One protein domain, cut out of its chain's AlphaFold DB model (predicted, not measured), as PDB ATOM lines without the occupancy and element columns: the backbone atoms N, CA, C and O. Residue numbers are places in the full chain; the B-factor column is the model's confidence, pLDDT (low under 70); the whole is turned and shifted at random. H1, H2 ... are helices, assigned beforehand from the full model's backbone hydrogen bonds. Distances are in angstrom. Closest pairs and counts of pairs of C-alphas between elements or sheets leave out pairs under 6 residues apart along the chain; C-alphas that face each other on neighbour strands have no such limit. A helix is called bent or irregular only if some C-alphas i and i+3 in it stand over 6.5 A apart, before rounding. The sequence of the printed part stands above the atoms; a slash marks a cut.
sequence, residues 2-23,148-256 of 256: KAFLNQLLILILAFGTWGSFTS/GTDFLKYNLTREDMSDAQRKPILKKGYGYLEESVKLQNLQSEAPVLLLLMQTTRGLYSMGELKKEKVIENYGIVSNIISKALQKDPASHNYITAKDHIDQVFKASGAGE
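Overview. This is residues 2 to 23 and 148 to 256 of the 256 residues of an uncharacterized protein of Prolixibacteraceae bacterium (UniProt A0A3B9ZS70). H3 to H6 form an up-and-down bundle, each running against the one before, with H4 in the middle; H2 packs on H3, H1 on H4, and residues 17 to 23 stick out. The printed part has 131 residues with six named helices, class all helix. It is compact, radius of gyration of the C-alphas 14.2 A, spanning 45 by 42 by 26 A.

Arrangement. H1 spans residues 2 to 14, H2 148 to 155, H3 163 to 187, H4 190 to 205, H5 211 to 231 and H6 236 to 250. H4, the hub, forms a hairpin with H3, closest C-alphas 177 and 196, 5.6 A. Outside H3, with 17 of 21, every O i to N i+4 pair is within hydrogen-bond range.

Along the chain. C-alpha 2 is at (-28.686, -24.979, 25.325) and C-alpha 250 at (-26.011, -20.234, 8.457). H3 is irregular: C-alphas 183 and 186 are 9.2 A apart.

Size, cuts and confidence. Residues 24 to 147 are not printed, C-alphas 23 and 148 being 22.9 A apart; residues 2 to 23 have pLDDT under 70.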
ATOM      1  N   LYS A   2     -28.334 -23.583  24.955       50.47
ATOM      2  CA  LYS A   2     -28.686 -24.979  25.325       50.47
ATOM      3  C   LYS A   2     -28.942 -25.891  24.111       50.47
ATOM      4  O   LYS A   2     -28.357 -26.959  24.022       50.47
ATOM      5  N   ALA A   3     -29.720 -25.418  23.132       56.91
ATOM      6  CA  ALA A   3     -29.991 -26.159  21.893       56.91
ATOM      7  C   ALA A   3     -28.719 -26.492  21.085       56.91
ATOM      8  O   ALA A   3     -28.603 -27.577  20.531       56.91
ATOM      9  N   PHE A   4     -27.735 -25.586  21.077       59.66
ATOM     10  CA  PHE A   4     -26.467 -25.796  20.376       59.66
ATOM     11  C   PHE A   4     -25.610 -26.878  21.041       59.66
ATOM     12  O   PHE A   4     -25.059 -27.720  20.345       59.66
ATOM     13  N   LEU A   5     -25.528 -26.885  22.376       55.66
ATOM     14  CA  LEU A   5     -24.776 -27.903  23.109       55.66
ATOM     15  C   LEU A   5     -25.417 -29.287  22.960       55.66
ATOM     16  O   LEU A   5     -24.706 -30.262  22.750       55.66
ATOM     17  N   ASN A   6     -26.749 -29.355  23.001       53.69
ATOM     18  CA  ASN A   6     -27.465 -30.611  22.815       53.69
ATOM     19  C   ASN A   6     -27.234 -31.166  21.399       53.69
ATOM     20  O   ASN A   6     -26.931 -32.339  21.225       53.69
ATOM     21  N   GLN A   7     -27.250 -30.299  20.382       59.59
ATOM     22  CA  GLN A   7     -26.968 -30.687  18.999       59.59
ATOM     23  C   GLN A   7     -25.492 -31.059  18.767       59.59
ATOM     24  O   GLN A   7     -25.211 -32.006  18.038       59.59
ATOM     25  N   LEU A   8     -24.550 -30.371  19.425       59.41
ATOM     26  CA  LEU A   8     -23.123 -30.717  19.424       59.41
ATOM     27  C   LEU A   8     -22.885 -32.097  20.057       59.41
ATOM     28  O   LEU A   8     -22.194 -32.923  19.471       59.41
ATOM     29  N   LEU A   9     -23.494 -32.377  21.212       56.41
ATOM     30  CA  LEU A   9     -23.385 -33.662  21.908       56.41
ATOM     31  C   LEU A   9     -24.025 -34.809  21.117       56.41
ATOM     32  O   LEU A   9     -23.398 -35.854  20.956       56.41
ATOM     33  N   ILE A  10     -25.229 -34.606  20.574       57.66
ATOM     34  CA  ILE A  10     -25.922 -35.601  19.739       57.66
ATOM     35  C   ILE A  10     -25.075 -35.965  18.516       57.66
ATOM     36  O   ILE A  10     -24.946 -37.142  18.195       57.66
ATOM     37  N   LEU A  11     -24.446 -34.987  17.859       55.38
ATOM     38  CA  LEU A  11     -23.637 -35.233  16.661       55.38
ATOM     39  C   LEU A  11     -22.258 -35.834  16.984       55.38
ATOM     40  O   LEU A  11     -21.816 -36.725  16.260       55.38
ATOM     41  N   ILE A  12     -21.615 -35.447  18.096       58.28
ATOM     42  CA  ILE A  12     -20.403 -36.123  18.604       58.28
ATOM     43  C   ILE A  12     -20.683 -37.611  18.863       58.28
ATOM     44  O   ILE A  12     -19.842 -38.462  18.575       58.28
ATOM     45  N   LEU A  13     -21.868 -37.937  19.387       51.34
ATOM     46  CA  LEU A  13     -22.281 -39.317  19.640       51.34
ATOM     47  C   LEU A  13     -22.681 -40.057  18.351       51.34
ATOM     48  O   LEU A  13     -22.317 -41.219  18.196       51.34
ATOM     49  N   ALA A  14     -23.362 -39.394  17.409       47.31
ATOM     50  CA  ALA A  14     -23.844 -39.999  16.161       47.31
ATOM     51  C   ALA A  14     -22.724 -40.336  15.159       47.31
ATOM     52  O   ALA A  14     -22.807 -41.344  14.464       47.31
ATOM     53  N   PHE A  15     -21.654 -39.538  15.107       47.75
ATOM     54  CA  PHE A  15     -20.465 -39.833  14.289       47.75
ATOM     55  C   PHE A  15     -19.383 -40.617  15.054       47.75
ATOM     56  O   PHE A  15     -18.359 -41.004  14.490       47.75
ATOM     57  N   GLY A  16     -19.604 -40.851  16.349       41.59
ATOM     58  CA  GLY A  16     -18.643 -41.414  17.286       41.59
ATOM     59  C   GLY A  16     -18.683 -42.933  17.437       41.59
ATOM     60  O   GLY A  16     -18.163 -43.407  18.437       41.59
ATOM     61  N   THR A  17     -19.262 -43.708  16.509       41.19
ATOM     62  CA  THR A  17     -19.321 -45.185  16.599       41.19
ATOM     63  C   THR A  17     -18.396 -45.907  15.608       41.19
ATOM     64  O   THR A  17     -18.827 -46.702  14.781       41.19
ATOM     65  N   TRP A  18     -17.090 -45.674  15.697       45.31
ATOM     66  CA  TRP A  18     -16.064 -46.673  15.365       45.31
ATOM     67  C   TRP A  18     -16.370 -47.988  16.111       45.31
ATOM     68  O   TRP A  18     -16.412 -48.005  17.329       45.31
ATOM     69  N   GLY A  19     -16.640 -49.087  15.407       36.28
ATOM     70  CA  GLY A  19     -17.296 -50.314  15.909       36.28
ATOM     71  C   GLY A  19     -16.672 -51.117  17.075       36.28
ATOM     72  O   GLY A  19     -16.981 -52.294  17.214       36.28
ATOM     73  N   SER A  20     -15.830 -50.533  17.929       43.88
ATOM     74  CA  SER A  20     -15.176 -51.162  19.088       43.88
ATOM     75  C   SER A  20     -15.653 -50.649  20.463       43.88
ATOM     76  O   SER A  20     -15.101 -51.051  21.483       43.88
ATOM     77  N   PHE A  21     -16.661 -49.772  20.532       49.56
ATOM     78  CA  PHE A  21     -17.017 -49.060  21.777       49.56
ATOM     79  C   PHE A  21     -17.824 -49.858  22.808       49.56
ATOM     80  O   PHE A  21     -17.597 -49.732  24.011       49.56
ATOM     81  N   THR A  22     -18.758 -50.705  22.377       49.81
ATOM     82  CA  THR A  22     -19.645 -51.427  23.310       49.81
ATOM     83  C   THR A  22     -18.903 -52.485  24.128       49.81
ATOM     84  O   THR A  22     -19.292 -52.791  25.255       49.81
ATOM     85  N   SER A  23     -17.806 -53.019  23.594       51.81
ATOM     86  CA  SER A  23     -16.996 -54.058  24.224       51.81
ATOM     87  C   SER A  23     -16.065 -53.532  25.318       51.81
ATOM     88  O   SER A  23     -15.944 -54.180  26.361       51.81
ATOM     89  N   GLY A 148      -8.836 -33.832  19.613       96.94
ATOM     90  CA  GLY A 148      -9.831 -32.761  19.696       96.94
ATOM     91  C   GLY A 148     -11.252 -33.279  19.898       96.94
ATOM     92  O   GLY A 148     -11.978 -32.762  20.749       96.94
ATOM     93  N   THR A 149     -11.628 -34.331  19.171       94.81
ATOM     94  CA  THR A 149     -12.953 -34.960  19.278       94.81
ATOM     95  C   THR A 149     -13.197 -35.525  20.677       94.81
ATOM     96  O   THR A 149     -14.179 -35.162  21.327       94.81
ATOM     97  N   ASP A 150     -12.278 -36.348  21.182       95.00
ATOM     98  CA  ASP A 150     -12.395 -36.955  22.509       95.00
ATOM     99  C   ASP A 150     -12.282 -35.924  23.630       95.00
ATOM    100  O   ASP A 150     -13.023 -35.983  24.613       95.00
ATOM    101  N   PHE A 151     -11.396 -34.936  23.475       96.12
ATOM    102  CA  PHE A 151     -11.279 -33.837  24.423       96.12
ATOM    103  C   PHE A 151     -12.620 -33.117  24.588       96.12
ATOM    104  O   PHE A 151     -13.099 -32.952  25.709       96.12
ATOM    105  N   LEU A 152     -13.264 -32.730  23.485       94.69
ATOM    106  CA  LEU A 152     -14.560 -32.055  23.531       94.69
ATOM    107  C   LEU A 152     -15.645 -32.972  24.102       94.69
ATOM    108  O   LEU A 152     -16.379 -32.548  24.992       94.69
ATOM    109  N   LYS A 153     -15.695 -34.235  23.666       91.06
ATOM    110  CA  LYS A 153     -16.657 -35.241  24.141       91.06
ATOM    111  C   LYS A 153     -16.630 -35.409  25.661       91.06
ATOM    112  O   LYS A 153     -17.683 -35.411  26.292       91.06
ATOM    113  N   TYR A 154     -15.445 -35.545  26.255       90.75
ATOM    114  CA  TYR A 154     -15.316 -35.852  27.683       90.75
ATOM    115  C   TYR A 154     -15.251 -34.616  28.591       90.75
ATOM    116  O   TYR A 154     -15.498 -34.744  29.792       90.75
ATOM    117  N   ASN A 155     -15.022 -33.420  28.037       90.88
ATOM    118  CA  ASN A 155     -14.979 -32.175  28.815       90.88
ATOM    119  C   ASN A 155     -16.239 -31.301  28.666       90.88
ATOM    120  O   ASN A 155     -16.543 -30.535  29.577       90.88
ATOM    121  N   LEU A 156     -17.027 -31.441  27.590       88.50
ATOM    122  CA  LEU A 156     -18.321 -30.752  27.410       88.50
ATOM    123  C   LEU A 156     -19.516 -31.607  27.863       88.50
ATOM    124  O   LEU A 156     -20.573 -31.608  27.243       88.50
ATOM    125  N   THR A 157     -19.363 -32.345  28.959       79.50
ATOM    126  CA  THR A 157     -20.324 -33.377  29.399       79.50
ATOM    127  C   THR A 157     -21.527 -32.844  30.170       79.50
ATOM    128  O   THR A 157     -22.422 -33.606  30.530       79.50
ATOM    129  N   ARG A 158     -21.544 -31.547  30.476       77.00
ATOM    130  CA  ARG A 158     -22.508 -30.925  31.379       77.00
ATOM    131  C   ARG A 158     -23.337 -29.877  30.654       77.00
ATOM    132  O   ARG A 158     -22.803 -28.885  30.159       77.00
ATOM    133  N   GLU A 159     -24.651 -30.066  30.654       73.75
ATOM    134  CA  GLU A 159     -25.583 -29.096  30.070       73.75
ATOM    135  C   GLU A 159     -25.610 -27.758  30.824       73.75
ATOM    136  O   GLU A 159     -25.896 -26.715  30.231       73.75
ATOM    137  N   ASP A 160     -25.275 -27.779  32.116       81.06
ATOM    138  CA  ASP A 160     -25.262 -26.638  33.034       81.06
ATOM    139  C   ASP A 160     -23.962 -25.816  32.995       81.06
ATOM    140  O   ASP A 160     -23.817 -24.869  33.767       81.06
ATOM    141  N   MET A 161     -23.004 -26.133  32.114       87.00
ATOM    142  CA  MET A 161     -21.762 -25.357  32.031       87.00
ATOM    143  C   MET A 161     -22.024 -23.923  31.571       87.00
ATOM    144  O   MET A 161     -22.596 -23.687  30.503       87.00
ATOM    145  N   SER A 162     -21.521 -22.970  32.355       90.94
ATOM    146  CA  SER A 162     -21.469 -21.558  31.970       90.94
ATOM    147  C   SER A 162     -20.539 -21.337  30.772       90.94
ATOM    148  O   SER A 162     -19.641 -22.141  30.500       90.94
ATOM    149  N   ASP A 163     -20.691 -20.208  30.078       90.25
ATOM    150  CA  ASP A 163     -19.759 -19.821  29.010       90.25
ATOM    151  C   ASP A 163     -18.323 -19.696  29.505       90.25
ATOM    152  O   ASP A 163     -17.410 -20.148  28.821       90.25
ATOM    153  N   ALA A 164     -18.117 -19.186  30.721       93.12
ATOM    154  CA  ALA A 164     -16.794 -19.105  31.334       93.12
ATOM    155  C   ALA A 164     -16.127 -20.487  31.476       93.12
ATOM    156  O   ALA A 164     -14.919 -20.606  31.294       93.12
ATOM    157  N   GLN A 165     -16.910 -21.540  31.742       93.12
ATOM    158  CA  GLN A 165     -16.406 -22.916  31.833       93.12
ATOM    159  C   GLN A 165     -16.232 -23.572  30.457       93.12
ATOM    160  O   GLN A 165     -15.268 -24.305  30.247       93.12
ATOM    161  N   ARG A 166     -17.143 -23.325  29.508       92.25
ATOM    162  CA  ARG A 166     -17.081 -23.924  28.162       92.25
ATOM    163  C   ARG A 166     -15.992 -23.321  27.297       92.25
ATOM    164  O   ARG A 166     -15.341 -24.041  26.549       92.25
ATOM    165  N   LYS A 167     -15.799 -22.009  27.389       95.25
ATOM    166  CA  LYS A 167     -14.865 -21.239  26.569       95.25
ATOM    167  C   LYS A 167     -13.453 -21.845  26.517       95.25
ATOM    168  O   LYS A 167     -13.009 -22.134  25.408       95.25
ATOM    169  N   PRO A 168     -12.743 -22.104  27.634       97.06
ATOM    170  CA  PRO A 168     -11.398 -22.687  27.569       97.06
ATOM    171  C   PRO A 168     -11.379 -24.088  26.939       97.06
ATOM    172  O   PRO A 168     -10.439 -24.422  26.219       97.06
ATOM    173  N   ILE A 169     -12.431 -24.887  27.143       96.31
ATOM    174  CA  ILE A 169     -12.565 -26.226  26.554       96.31
ATOM    175  C   ILE A 169     -12.778 -26.118  25.040       96.31
ATOM    176  O   ILE A 169     -12.083 -26.768  24.265       96.31
ATOM    177  N   LEU A 170     -13.682 -25.243  24.600       96.56
ATOM    178  CA  LEU A 170     -13.907 -24.988  23.181       96.56
ATOM    179  C   LEU A 170     -12.639 -24.468  22.503       96.56
ATOM    180  O   LEU A 170     -12.304 -24.969  21.441       96.56
ATOM    181  N   LYS A 171     -11.895 -23.539  23.124       98.31
ATOM    182  CA  LYS A 171     -10.631 -23.018  22.570       98.31
ATOM    183  C   LYS A 171      -9.584 -24.117  22.402       98.31
ATOM    184  O   LYS A 171      -8.960 -24.204  21.349       98.31
ATOM    185  N   LYS A 172      -9.407 -24.972  23.415       98.25
ATOM    186  CA  LYS A 172      -8.430 -26.068  23.363       98.25
ATOM    187  C   LYS A 172      -8.817 -27.132  22.330       98.25
ATOM    188  O   LYS A 172      -7.986 -27.501  21.507       98.25
ATOM    189  N   GLY A 173     -10.078 -27.570  22.320       98.00
ATOM    190  CA  GLY A 173     -10.573 -28.523  21.321       98.00
ATOM    191  C   GLY A 173     -10.519 -27.966  19.898       98.00
ATOM    192  O   GLY A 173     -10.062 -28.658  18.995       98.00
ATOM    193  N   TYR A 174     -10.903 -26.700  19.713       98.56
ATOM    194  CA  TYR A 174     -10.769 -25.979  18.447       98.56
ATOM    195  C   TYR A 174      -9.324 -25.986  17.940       98.56
ATOM    196  O   TYR A 174      -9.105 -26.326  16.784       98.56
ATOM    197  N   GLY A 175      -8.342 -25.684  18.796       98.69
ATOM    198  CA  GLY A 175      -6.929 -25.677  18.404       98.69
ATOM    199  C   GLY A 175      -6.445 -27.029  17.867       98.69
ATOM    200  O   GLY A 175      -5.785 -27.076  16.832       98.69
ATOM    201  N   TYR A 176      -6.836 -28.136  18.510       98.62
ATOM    202  CA  TYR A 176      -6.533 -29.481  18.006       98.62
ATOM    203  C   TYR A 176      -7.175 -29.752  16.640       98.62
ATOM    204  O   TYR A 176      -6.518 -30.259  15.732       98.62
ATOM    205  N   LEU A 177      -8.453 -29.398  16.480       98.75
ATOM    206  CA  LEU A 177      -9.201 -29.626  15.242       98.75
ATOM    207  C   LEU A 177      -8.679 -28.765  14.087       98.75
ATOM    208  O   LEU A 177      -8.509 -29.266  12.979       98.75
ATOM    209  N   GLU A 178      -8.394 -27.488  14.336       98.69
ATOM    210  CA  GLU A 178      -7.861 -26.564  13.334       98.69
ATOM    211  C   GLU A 178      -6.488 -27.031  12.840       98.69
ATOM    212  O   GLU A 178      -6.259 -27.129  11.632       98.69
ATOM    213  N   GLU A 179      -5.586 -27.393  13.757       98.62
ATOM    214  CA  GLU A 179      -4.269 -27.910  13.390       98.62
ATOM    215  C   GLU A 179      -4.377 -29.255  12.653       98.62
ATOM    216  O   GLU A 179      -3.702 -29.462  11.642       98.62
ATOM    217  N   SER A 180      -5.269 -30.147  13.098       98.69
ATOM    218  CA  SER A 180      -5.578 -31.400  12.402       98.69
ATOM    219  C   SER A 180      -5.993 -31.153  10.956       98.69
ATOM    220  O   SER A 180      -5.410 -31.741  10.048       98.69
ATOM    221  N   VAL A 181      -6.984 -30.285  10.729       98.75
ATOM    222  CA  VAL A 181      -7.510 -29.991   9.387       98.75
ATOM    223  C   VAL A 181      -6.449 -29.333   8.514       98.75
ATOM    224  O   VAL A 181      -6.308 -29.695   7.348       98.75
ATOM    225  N   LYS A 182      -5.632 -28.436   9.074       98.50
ATOM    226  CA  LYS A 182      -4.499 -27.838   8.359       98.50
ATOM    227  C   LYS A 182      -3.484 -28.891   7.900       98.50
ATOM    228  O   LYS A 182      -3.028 -28.839   6.762       98.50
ATOM    229  N   LEU A 183      -3.124 -29.835   8.772       98.31
ATOM    230  CA  LEU A 183      -2.126 -30.869   8.480       98.31
ATOM    231  C   LEU A 183      -2.663 -31.984   7.574       98.31
ATOM    232  O   LEU A 183      -1.909 -32.540   6.779       98.31
ATOM    233  N   GLN A 184      -3.937 -32.354   7.712       98.06
ATOM    234  CA  GLN A 184      -4.565 -33.412   6.914       98.06
ATOM    235  C   GLN A 184      -5.090 -32.901   5.569       98.06
ATOM    236  O   GLN A 184      -5.103 -33.658   4.598       98.06
ATOM    237  N   ASN A 185      -5.499 -31.632   5.485       97.81
ATOM    238  CA  ASN A 185      -6.069 -31.012   4.291       97.81
ATOM    239  C   ASN A 185      -7.166 -31.906   3.671       97.81
ATOM    240  O   ASN A 185      -8.147 -32.223   4.344       97.81
ATOM    241  N   LEU A 186      -6.978 -32.391   2.436       97.00
ATOM    242  CA  LEU A 186      -7.930 -33.253   1.722       97.00
ATOM    243  C   LEU A 186      -8.123 -34.648   2.349       97.00
ATOM    244  O   LEU A 186      -9.021 -35.369   1.931       97.00
ATOM    245  N   GLN A 187      -7.290 -35.040   3.318       96.62
ATOM    246  CA  GLN A 187      -7.435 -36.286   4.084       96.62
ATOM    247  C   GLN A 187      -8.242 -36.102   5.381       96.62
ATOM    248  O   GLN A 187      -8.387 -37.047   6.152       96.62
ATOM    249  N   SER A 188      -8.741 -34.893   5.660       97.62
ATOM    250  CA  SER A 188      -9.487 -34.611   6.891       97.62
ATOM    251  C   SER A 188     -10.807 -35.378   6.937       97.62
ATOM    252  O   SER A 188     -11.615 -35.292   6.017       97.62
ATOM    253  N   GLU A 189     -11.050 -36.082   8.041       94.94
ATOM    254  CA  GLU A 189     -12.256 -36.888   8.226       94.94
ATOM    255  C   GLU A 189     -13.505 -35.999   8.406       94.94
ATOM    256  O   GLU A 189     -13.477 -35.006   9.139       94.94
ATOM    257  N   ALA A 190     -14.629 -36.379   7.790       95.62
ATOM    258  CA  ALA A 190     -15.886 -35.620   7.834       95.62
ATOM    259  C   ALA A 190     -16.350 -35.213   9.259       95.62
ATOM    260  O   ALA A 190     -16.729 -34.051   9.443       95.62
ATOM    261  N   PRO A 191     -16.257 -36.077  10.296       93.19
ATOM    262  CA  PRO A 191     -16.597 -35.686  11.667       93.19
ATOM    263  C   PRO A 191     -15.704 -34.572  12.228       93.19
ATOM    264  O   PRO A 191     -16.192 -33.693  12.934       93.19
ATOM    265  N   VAL A 192     -14.410 -34.565  11.889       97.06
ATOM    266  CA  VAL A 192     -13.450 -33.539  12.336       97.06
ATOM    267  C   VAL A 192     -13.792 -32.187  11.709       97.06
ATOM    268  O   VAL A 192     -13.780 -31.171  12.402       97.06
ATOM    269  N   LEU A 193     -14.160 -32.173  10.422       98.31
ATOM    270  CA  LEU A 193     -14.595 -30.960   9.715       98.31
ATOM    271  C   LEU A 193     -15.868 -30.369  10.336       98.31
ATOM    272  O   LEU A 193     -15.953 -29.158  10.555       98.31
ATOM    273  N   LEU A 194     -16.840 -31.224  10.668       96.81
ATOM    274  CA  LEU A 194     -18.073 -30.800  11.328       96.81
ATOM    275  C   LEU A 194     -17.793 -30.226  12.723       96.81
ATOM    276  O   LEU A 194     -18.262 -29.128  13.036       96.81
ATOM    277  N   LEU A 195     -16.995 -30.918  13.541       96.19
ATOM    278  CA  LEU A 195     -16.623 -30.430  14.871       96.19
ATOM    279  C   LEU A 195     -15.826 -29.119  14.810       96.19
ATOM    280  O   LEU A 195     -16.036 -28.243  15.655       96.19
ATOM    281  N   LEU A 196     -14.944 -28.946  13.819       98.50
ATOM    282  CA  LEU A 196     -14.235 -27.683  13.607       98.50
ATOM    283  C   LEU A 196     -15.233 -26.542  13.387       98.50
ATOM    284  O   LEU A 196     -15.138 -25.502  14.038       98.50
ATOM    285  N   MET A 197     -16.241 -26.737  12.536       98.31
ATOM    286  CA  MET A 197     -17.255 -25.707  12.295       98.31
ATOM    287  C   MET A 197     -18.143 -25.441  13.502       98.31
ATOM    288  O   MET A 197     -18.463 -24.287  13.798       98.31
ATOM    289  N   GLN A 198     -18.521 -26.478  14.243       96.06
ATOM    290  CA  GLN A 198     -19.310 -26.304  15.456       96.06
ATOM    291  C   GLN A 198     -18.526 -25.514  16.509       96.06
ATOM    292  O   GLN A 198     -19.030 -24.523  17.037       96.06
ATOM    293  N   THR A 199     -17.277 -25.890  16.780       97.31
ATOM    294  CA  THR A 199     -16.427 -25.156  17.731       97.31
ATOM    295  C   THR A 199     -16.141 -23.728  17.265       97.31
ATOM    296  O   THR A 199     -16.212 -22.813  18.085       97.31
ATOM    297  N   THR A 200     -15.953 -23.511  15.958       98.38
ATOM    298  CA  THR A 200     -15.853 -22.176  15.344       98.38
ATOM    299  C   THR A 200     -17.071 -21.316  15.681       98.38
ATOM    300  O   THR A 200     -16.931 -20.225  16.237       98.38
ATOM    301  N   ARG A 201     -18.287 -21.816  15.418       96.44
ATOM    302  CA  ARG A 201     -19.534 -21.104  15.743       96.44
ATOM    303  C   ARG A 201     -19.655 -20.827  17.241       96.44
ATOM    304  O   ARG A 201     -20.028 -19.724  17.631       96.44
ATOM    305  N   GLY A 202     -19.361 -21.824  18.075       94.19
ATOM    306  CA  GLY A 202     -19.423 -21.694  19.529       94.19
ATOM    307  C   GLY A 202     -18.528 -20.562  20.032       94.19
ATOM    308  O   GLY A 202     -18.994 -19.684  20.752       94.19
ATOM    309  N   LEU A 203     -17.272 -20.530  19.589       97.06
ATOM    310  CA  LEU A 203     -16.319 -19.485  19.958       97.06
ATOM    311  C   LEU A 203     -16.687 -18.108  19.390       97.06
ATOM    312  O   LEU A 203     -16.564 -17.116  20.106       97.06
ATOM    313  N   TYR A 204     -17.201 -18.038  18.159       97.12
ATOM    314  CA  TYR A 204     -17.720 -16.793  17.584       97.12
ATOM    315  C   TYR A 204     -18.857 -16.210  18.428       97.12
ATOM    316  O   TYR A 204     -18.814 -15.044  18.812       97.12
ATOM    317  N   SER A 205     -19.821 -17.046  18.827       94.44
ATOM    318  CA  SER A 205     -20.946 -16.618  19.670       94.44
ATOM    319  C   SER A 205     -20.530 -16.108  21.057       94.44
ATOM    320  O   SER A 205     -21.295 -15.405  21.708       94.44
ATOM    321  N   MET A 206     -19.318 -16.455  21.505       94.75
ATOM    322  CA  MET A 206     -18.731 -16.019  22.774       94.75
ATOM    323  C   MET A 206     -17.768 -14.828  22.618       94.75
ATOM    324  O   MET A 206     -17.099 -14.471  23.591       94.75
ATOM    325  N   GLY A 207     -17.659 -14.250  21.415       95.62
ATOM    326  CA  GLY A 207     -16.753 -13.140  21.106       95.62
ATOM    327  C   GLY A 207     -15.271 -13.525  21.017       95.62
ATOM    328  O   GLY A 207     -14.416 -12.646  21.018       95.62
ATOM    329  N   GLU A 208     -14.944 -14.821  20.966       97.50
ATOM    330  CA  GLU A 208     -13.553 -15.308  20.942       97.50
ATOM    331  C   GLU A 208     -12.974 -15.429  19.530       97.50
ATOM    332  O   GLU A 208     -11.758 -15.394  19.356       97.50
ATOM    333  N   LEU A 209     -13.836 -15.585  18.524       97.88
ATOM    334  CA  LEU A 209     -13.466 -15.535  17.111       97.88
ATOM    335  C   LEU A 209     -14.169 -14.353  16.450       97.88
ATOM    336  O   LEU A 209     -15.237 -13.936  16.893       97.88
ATOM    337  N   LYS A 210     -13.573 -13.831  15.378       97.81
ATOM    338  CA  LYS A 210     -14.188 -12.800  14.536       97.81
ATOM    339  C   LYS A 210     -14.948 -13.428  13.368       97.81
ATOM    340  O   LYS A 210     -14.685 -14.579  13.011       97.81
ATOM    341  N   LYS A 211     -15.847 -12.655  12.749       97.75
ATOM    342  CA  LYS A 211     -16.667 -13.076  11.600       97.75
ATOM    343  C   LYS A 211     -15.801 -13.615  10.457       97.75
ATOM    344  O   LYS A 211     -16.106 -14.667   9.902       97.75
ATOM    345  N   GLU A 212     -14.676 -12.960  10.177       97.94
ATOM    346  CA  GLU A 212     -13.747 -13.338   9.105       97.94
ATOM    347  C   GLU A 212     -13.219 -14.760   9.301       97.94
ATOM    348  O   GLU A 212     -13.145 -15.533   8.349       97.94
ATOM    349  N   LYS A 213     -12.927 -15.142  10.551       98.25
ATOM    350  CA  LYS A 213     -12.421 -16.480  10.864       98.25
ATOM    351  C   LYS A 213     -13.488 -17.561  10.687       98.25
ATOM    352  O   LYS A 213     -13.172 -18.683  10.300       98.25
ATOM    353  N   VAL A 214     -14.758 -17.230  10.925       98.50
ATOM    354  CA  VAL A 214     -15.880 -18.143  10.652       98.50
ATOM    355  C   VAL A 214     -16.014 -18.399   9.152       98.50
ATOM    356  O   VAL A 214     -16.152 -19.552   8.743       98.50
ATOM    357  N   ILE A 215     -15.935 -17.339   8.342       98.44
ATOM    358  CA  ILE A 215     -15.989 -17.419   6.874       98.44
ATOM    359  C   ILE A 215     -14.793 -18.215   6.334       98.44
ATOM    360  O   ILE A 215     -14.977 -19.102   5.503       98.44
ATOM    361  N   GLU A 216     -13.585 -17.944   6.834       98.50
ATOM    362  CA  GLU A 216     -12.363 -18.666   6.463       98.50
ATOM    363  C   GLU A 216     -12.505 -20.169   6.726       98.50
ATOM    364  O   GLU A 216     -12.325 -20.982   5.816       98.50
ATOM    365  N   ASN A 217     -12.885 -20.546   7.951       98.62
ATOM    366  CA  ASN A 217     -13.045 -21.951   8.317       98.62
ATOM    367  C   ASN A 217     -14.127 -22.625   7.464       98.62
ATOM    368  O   ASN A 217     -13.898 -23.732   6.979       98.62
ATOM    369  N   TYR A 218     -15.259 -21.952   7.216       98.62
ATOM    370  CA  TYR A 218     -16.313 -22.470   6.339       98.62
ATOM    371  C   TYR A 218     -15.813 -22.712   4.909       98.62
ATOM    372  O   TYR A 218     -16.084 -23.766   4.330       98.62
ATOM    373  N   GLY A 219     -15.040 -21.777   4.351       98.56
ATOM    374  CA  GLY A 219     -14.440 -21.920   3.024       98.56
ATOM    375  C   GLY A 219     -13.490 -23.117   2.940       98.56
ATOM    376  O   GLY A 219     -13.590 -23.921   2.010       98.56
ATOM    377  N   ILE A 220     -12.617 -23.285   3.942       98.62
ATOM    378  CA  ILE A 220     -11.678 -24.414   4.026       98.62
ATOM    379  C   ILE A 220     -12.435 -25.745   4.057       98.62
ATOM    380  O   ILE A 220     -12.182 -26.613   3.218       98.62
ATOM    381  N   VAL A 221     -13.382 -25.913   4.988       98.50
ATOM    382  CA  VAL A 221     -14.103 -27.188   5.124       98.50
ATOM    383  C   VAL A 221     -14.969 -27.486   3.899       98.50
ATOM    384  O   VAL A 221     -15.002 -28.627   3.446       98.50
ATOM    385  N   SER A 222     -15.609 -26.472   3.306       98.38
ATOM    386  CA  SER A 222     -16.465 -26.637   2.123       98.38
ATOM    387  C   SER A 222     -15.663 -27.078   0.907       98.38
ATOM    388  O   SER A 222     -16.114 -27.935   0.143       98.38
ATOM    389  N   ASN A 223     -14.452 -26.540   0.739       98.56
ATOM    390  CA  ASN A 223     -13.538 -26.974  -0.308       98.56
ATOM    391  C   ASN A 223     -13.091 -28.428  -0.097       98.56
ATOM    392  O   ASN A 223     -13.154 -29.219  -1.038       98.56
ATOM    393  N   ILE A 224     -12.701 -28.809   1.127       98.56
ATOM    394  CA  ILE A 224     -12.308 -30.195   1.439       98.56
ATOM    395  C   ILE A 224     -13.456 -31.164   1.130       98.56
ATOM    396  O   ILE A 224     -13.249 -32.148   0.421       98.56
ATOM    397  N   ILE A 225     -14.672 -30.864   1.593       98.12
ATOM    398  CA  ILE A 225     -15.858 -31.696   1.353       98.12
ATOM    399  C   ILE A 225     -16.169 -31.799  -0.136       98.12
ATOM    400  O   ILE A 225     -16.413 -32.890  -0.643       98.12
ATOM    401  N   SER A 226     -16.115 -30.681  -0.856       98.19
ATOM    402  CA  SER A 226     -16.372 -30.656  -2.295       98.19
ATOM    403  C   SER A 226     -15.353 -31.505  -3.061       98.19
ATOM    404  O   SER A 226     -15.727 -32.242  -3.970       98.19
ATOM    405  N   LYS A 227     -14.070 -31.472  -2.674       98.38
ATOM    406  CA  LYS A 227     -13.028 -32.336  -3.249       98.38
ATOM    407  C   LYS A 227     -13.218 -33.809  -2.885       98.38
ATOM    408  O   LYS A 227     -13.015 -34.663  -3.746       98.38
ATOM    409  N   ALA A 228     -13.647 -34.110  -1.662       97.12
ATOM    410  CA  ALA A 228     -13.983 -35.472  -1.256       97.12
ATOM    411  C   ALA A 228     -15.164 -36.031  -2.071       97.12
ATOM    412  O   ALA A 228     -15.059 -37.130  -2.607       97.12
ATOM    413  N   LEU A 229     -16.233 -35.249  -2.259       97.62
ATOM    414  CA  LEU A 229     -17.416 -35.640  -3.039       97.62
ATOM    415  C   LEU A 229     -17.167 -35.681  -4.552       97.62
ATOM    416  O   LEU A 229     -17.830 -36.431  -5.254       97.62
ATOM    417  N   GLN A 230     -16.198 -34.930  -5.083       97.69
ATOM    418  CA  GLN A 230     -15.749 -35.118  -6.471       97.69
ATOM    419  C   GLN A 230     -15.100 -36.493  -6.675       97.69
ATOM    420  O   GLN A 230     -15.253 -37.093  -7.735       97.69
ATOM    421  N   LYS A 231     -14.368 -36.983  -5.667       96.81
ATOM    422  CA  LYS A 231     -13.710 -38.295  -5.700       96.81
ATOM    423  C   LYS A 231     -14.688 -39.440  -5.418       96.81
ATOM    424  O   LYS A 231     -14.574 -40.490  -6.040       96.81
ATOM    425  N   ASP A 232     -15.610 -39.240  -4.483       96.12
ATOM    426  CA  ASP A 232     -16.640 -40.205  -4.093       96.12
ATOM    427  C   ASP A 232     -17.999 -39.497  -3.922       96.12
ATOM    428  O   ASP A 232     -18.363 -39.092  -2.811       96.12
ATOM    429  N   PRO A 233     -18.766 -39.321  -5.016       96.62
ATOM    430  CA  PRO A 233     -20.041 -38.603  -4.981       96.62
ATOM    431  C   PRO A 233     -21.120 -39.265  -4.121       96.62
ATOM    432  O   PRO A 233     -22.062 -38.594  -3.710       96.62
ATOM    433  N   ALA A 234     -20.998 -40.568  -3.853       95.94
ATOM    434  CA  ALA A 234     -21.958 -41.337  -3.065       95.94
ATOM    435  C   ALA A 234     -21.592 -41.392  -1.571       95.94
ATOM    436  O   ALA A 234     -22.257 -42.084  -0.796       95.94
ATOM    437  N   SER A 235     -20.546 -40.674  -1.149       94.19
ATOM    438  CA  SER A 235     -20.047 -40.741   0.219       94.19
ATOM    439  C   SER A 235     -21.037 -40.158   1.227       94.19
ATOM    440  O   SER A 235     -21.068 -38.949   1.475       94.19
ATOM    441  N   HIS A 236     -21.822 -41.027   1.869       92.94
ATOM    442  CA  HIS A 236     -22.844 -40.617   2.833       92.94
ATOM    443  C   HIS A 236     -22.276 -39.728   3.954       92.94
ATOM    444  O   HIS A 236     -22.877 -38.720   4.311       92.94
ATOM    445  N   ASN A 237     -21.075 -40.037   4.454       90.00
ATOM    446  CA  ASN A 237     -20.435 -39.262   5.519       90.00
ATOM    447  C   ASN A 237     -20.170 -37.803   5.113       90.00
ATOM    448  O   ASN A 237     -20.424 -36.896   5.904       90.00
ATOM    449  N   TYR A 238     -19.669 -37.566   3.896       93.94
ATOM    450  CA  TYR A 238     -19.363 -36.214   3.422       93.94
ATOM    451  C   TYR A 238     -20.614 -35.455   2.974       93.94
ATOM    452  O   TYR A 238     -20.668 -34.246   3.183       93.94
ATOM    453  N   ILE A 239     -21.629 -36.144   2.437       95.50
ATOM    454  CA  ILE A 239     -22.943 -35.546   2.141       95.50
ATOM    455  C   ILE A 239     -23.569 -35.022   3.438       95.50
ATOM    456  O   ILE A 239     -23.850 -33.832   3.558       95.50
ATOM    457  N   THR A 240     -23.694 -35.881   4.450       91.75
ATOM    458  CA  THR A 240     -24.296 -35.510   5.737       91.75
ATOM    459  C   THR A 240     -23.486 -34.422   6.451       91.75
ATOM    460  O   THR A 240     -24.051 -33.479   7.007       91.75
ATOM    461  N   ALA A 241     -22.149 -34.501   6.417       93.19
ATOM    462  CA  ALA A 241     -21.305 -33.458   6.996       93.19
ATOM    463  C   ALA A 241     -21.475 -32.111   6.285       93.19
ATOM    464  O   ALA A 241     -21.522 -31.090   6.968       93.19
ATOM    465  N   LYS A 242     -21.613 -32.100   4.950       97.00
ATOM    466  CA  LYS A 242     -21.875 -30.880   4.178       97.00
ATOM    467  C   LYS A 242     -23.137 -30.182   4.677       97.00
ATOM    468  O   LYS A 242     -23.085 -29.006   5.025       97.00
ATOM    469  N   ASP A 243     -24.241 -30.919   4.766       94.75
ATOM    470  CA  ASP A 243     -25.535 -30.360   5.154       94.75
ATOM    471  C   ASP A 243     -25.495 -29.772   6.568       94.75
ATOM    472  O   ASP A 243     -25.960 -28.655   6.805       94.75
ATOM    473  N   HIS A 244     -24.875 -30.481   7.515       93.31
ATOM    474  CA  HIS A 244     -24.725 -29.977   8.879       93.31
ATOM    475  C   HIS A 244     -23.766 -28.791   8.979       93.31
ATOM    476  O   HIS A 244     -24.029 -27.866   9.747       93.31
ATOM    477  N   ILE A 245     -22.676 -28.779   8.217       96.25
ATOM    478  CA  ILE A 245     -21.744 -27.649   8.184       96.25
ATOM    479  C   ILE A 245     -22.419 -26.402   7.610       96.25
ATOM    480  O   ILE A 245     -22.290 -25.328   8.201       96.25
ATOM    481  N   ASP A 246     -23.202 -26.541   6.539       96.50
ATOM    482  CA  ASP A 246     -23.977 -25.442   5.955       96.50
ATOM    483  C   ASP A 246     -24.991 -24.887   6.966       96.50
ATOM    484  O   ASP A 246     -25.135 -23.672   7.115       96.50
ATOM    485  N   GLN A 247     -25.666 -25.761   7.717       95.19
ATOM    486  CA  GLN A 247     -26.570 -25.357   8.800       95.19
ATOM    487  C   GLN A 247     -25.830 -24.632   9.931       95.19
ATOM    488  O   GLN A 247     -26.308 -23.607  10.418       95.19
ATOM    489  N   VAL A 248     -24.664 -25.134  10.348       94.12
ATOM    490  CA  VAL A 248     -23.836 -24.507  11.388       94.12
ATOM    491  C   VAL A 248     -23.365 -23.124  10.946       94.12
ATOM    492  O   VAL A 248     -23.441 -22.186  11.741       94.12
ATOM    493  N   PHE A 249     -22.925 -22.974   9.694       96.69
ATOM    494  CA  PHE A 249     -22.497 -21.689   9.147       96.69
ATOM    495  C   PHE A 249     -23.657 -20.695   9.063       96.69
ATOM    496  O   PHE A 249     -23.548 -19.601   9.615       96.69
ATOM    497  N   LYS A 250     -24.804 -21.083   8.492       95.06
ATOM    498  CA  LYS A 250     -26.011 -20.234   8.457       95.06
ATOM    499  C   LYS A 250     -26.422 -19.784   9.859       95.06
ATOM    500  O   LYS A 250     -26.565 -18.598  10.125       95.06
ATOM    501  N   ALA A 251     -26.493 -20.720  10.804       93.12
ATOM    502  CA  ALA A 251     -26.874 -20.436  12.186       93.12
ATOM    503  C   ALA A 251     -25.819 -19.646  12.988       93.12
ATOM    504  O   ALA A 251     -26.036 -19.372  14.175       93.12
ATOM    505  N   SER A 252     -24.657 -19.341  12.402       92.75
ATOM    506  CA  SER A 252     -23.674 -18.429  12.987       92.75
ATOM    507  C   SER A 252     -23.982 -16.958  12.696       92.75
ATOM    508  O   SER A 252     -23.487 -16.108  13.425       92.75
ATOM    509  N   GLY A 253     -24.766 -16.652  11.653       91.94
ATOM    510  CA  GLY A 253     -24.977 -15.282  11.170       91.94
ATOM    511  C   GLY A 253     -23.739 -14.655  10.514       91.94
ATOM    512  O   GLY A 253     -23.758 -13.488  10.158       91.94
ATOM    513  N   ALA A 254     -22.641 -15.398  10.338       89.50
ATOM    514  CA  ALA A 254     -21.417 -14.869   9.736       89.50
ATOM    515  C   ALA A 254     -21.491 -14.721   8.203       89.50
ATOM    516  O   ALA A 254     -20.580 -14.151   7.608       89.50
ATOM    517  N   GLY A 255     -22.541 -15.241   7.561       78.50
ATOM    518  CA  GLY A 255     -22.790 -15.080   6.124       78.50
ATOM    519  C   GLY A 255     -23.669 -13.877   5.761       78.50
ATOM    520  O   GLY A 255     -23.812 -13.592   4.577       78.50
ATOM    521  N   GLU A 256     -24.236 -13.198   6.763       73.75
ATOM    522  CA  GLU A 256     -25.117 -12.022   6.649       73.75
ATOM    523  C   GLU A 256     -24.352 -10.773   7.096       73.75
ATOM    524  O   GLU A 256     -24.244  -9.805   6.320       73.75
TER     525      GLU A 256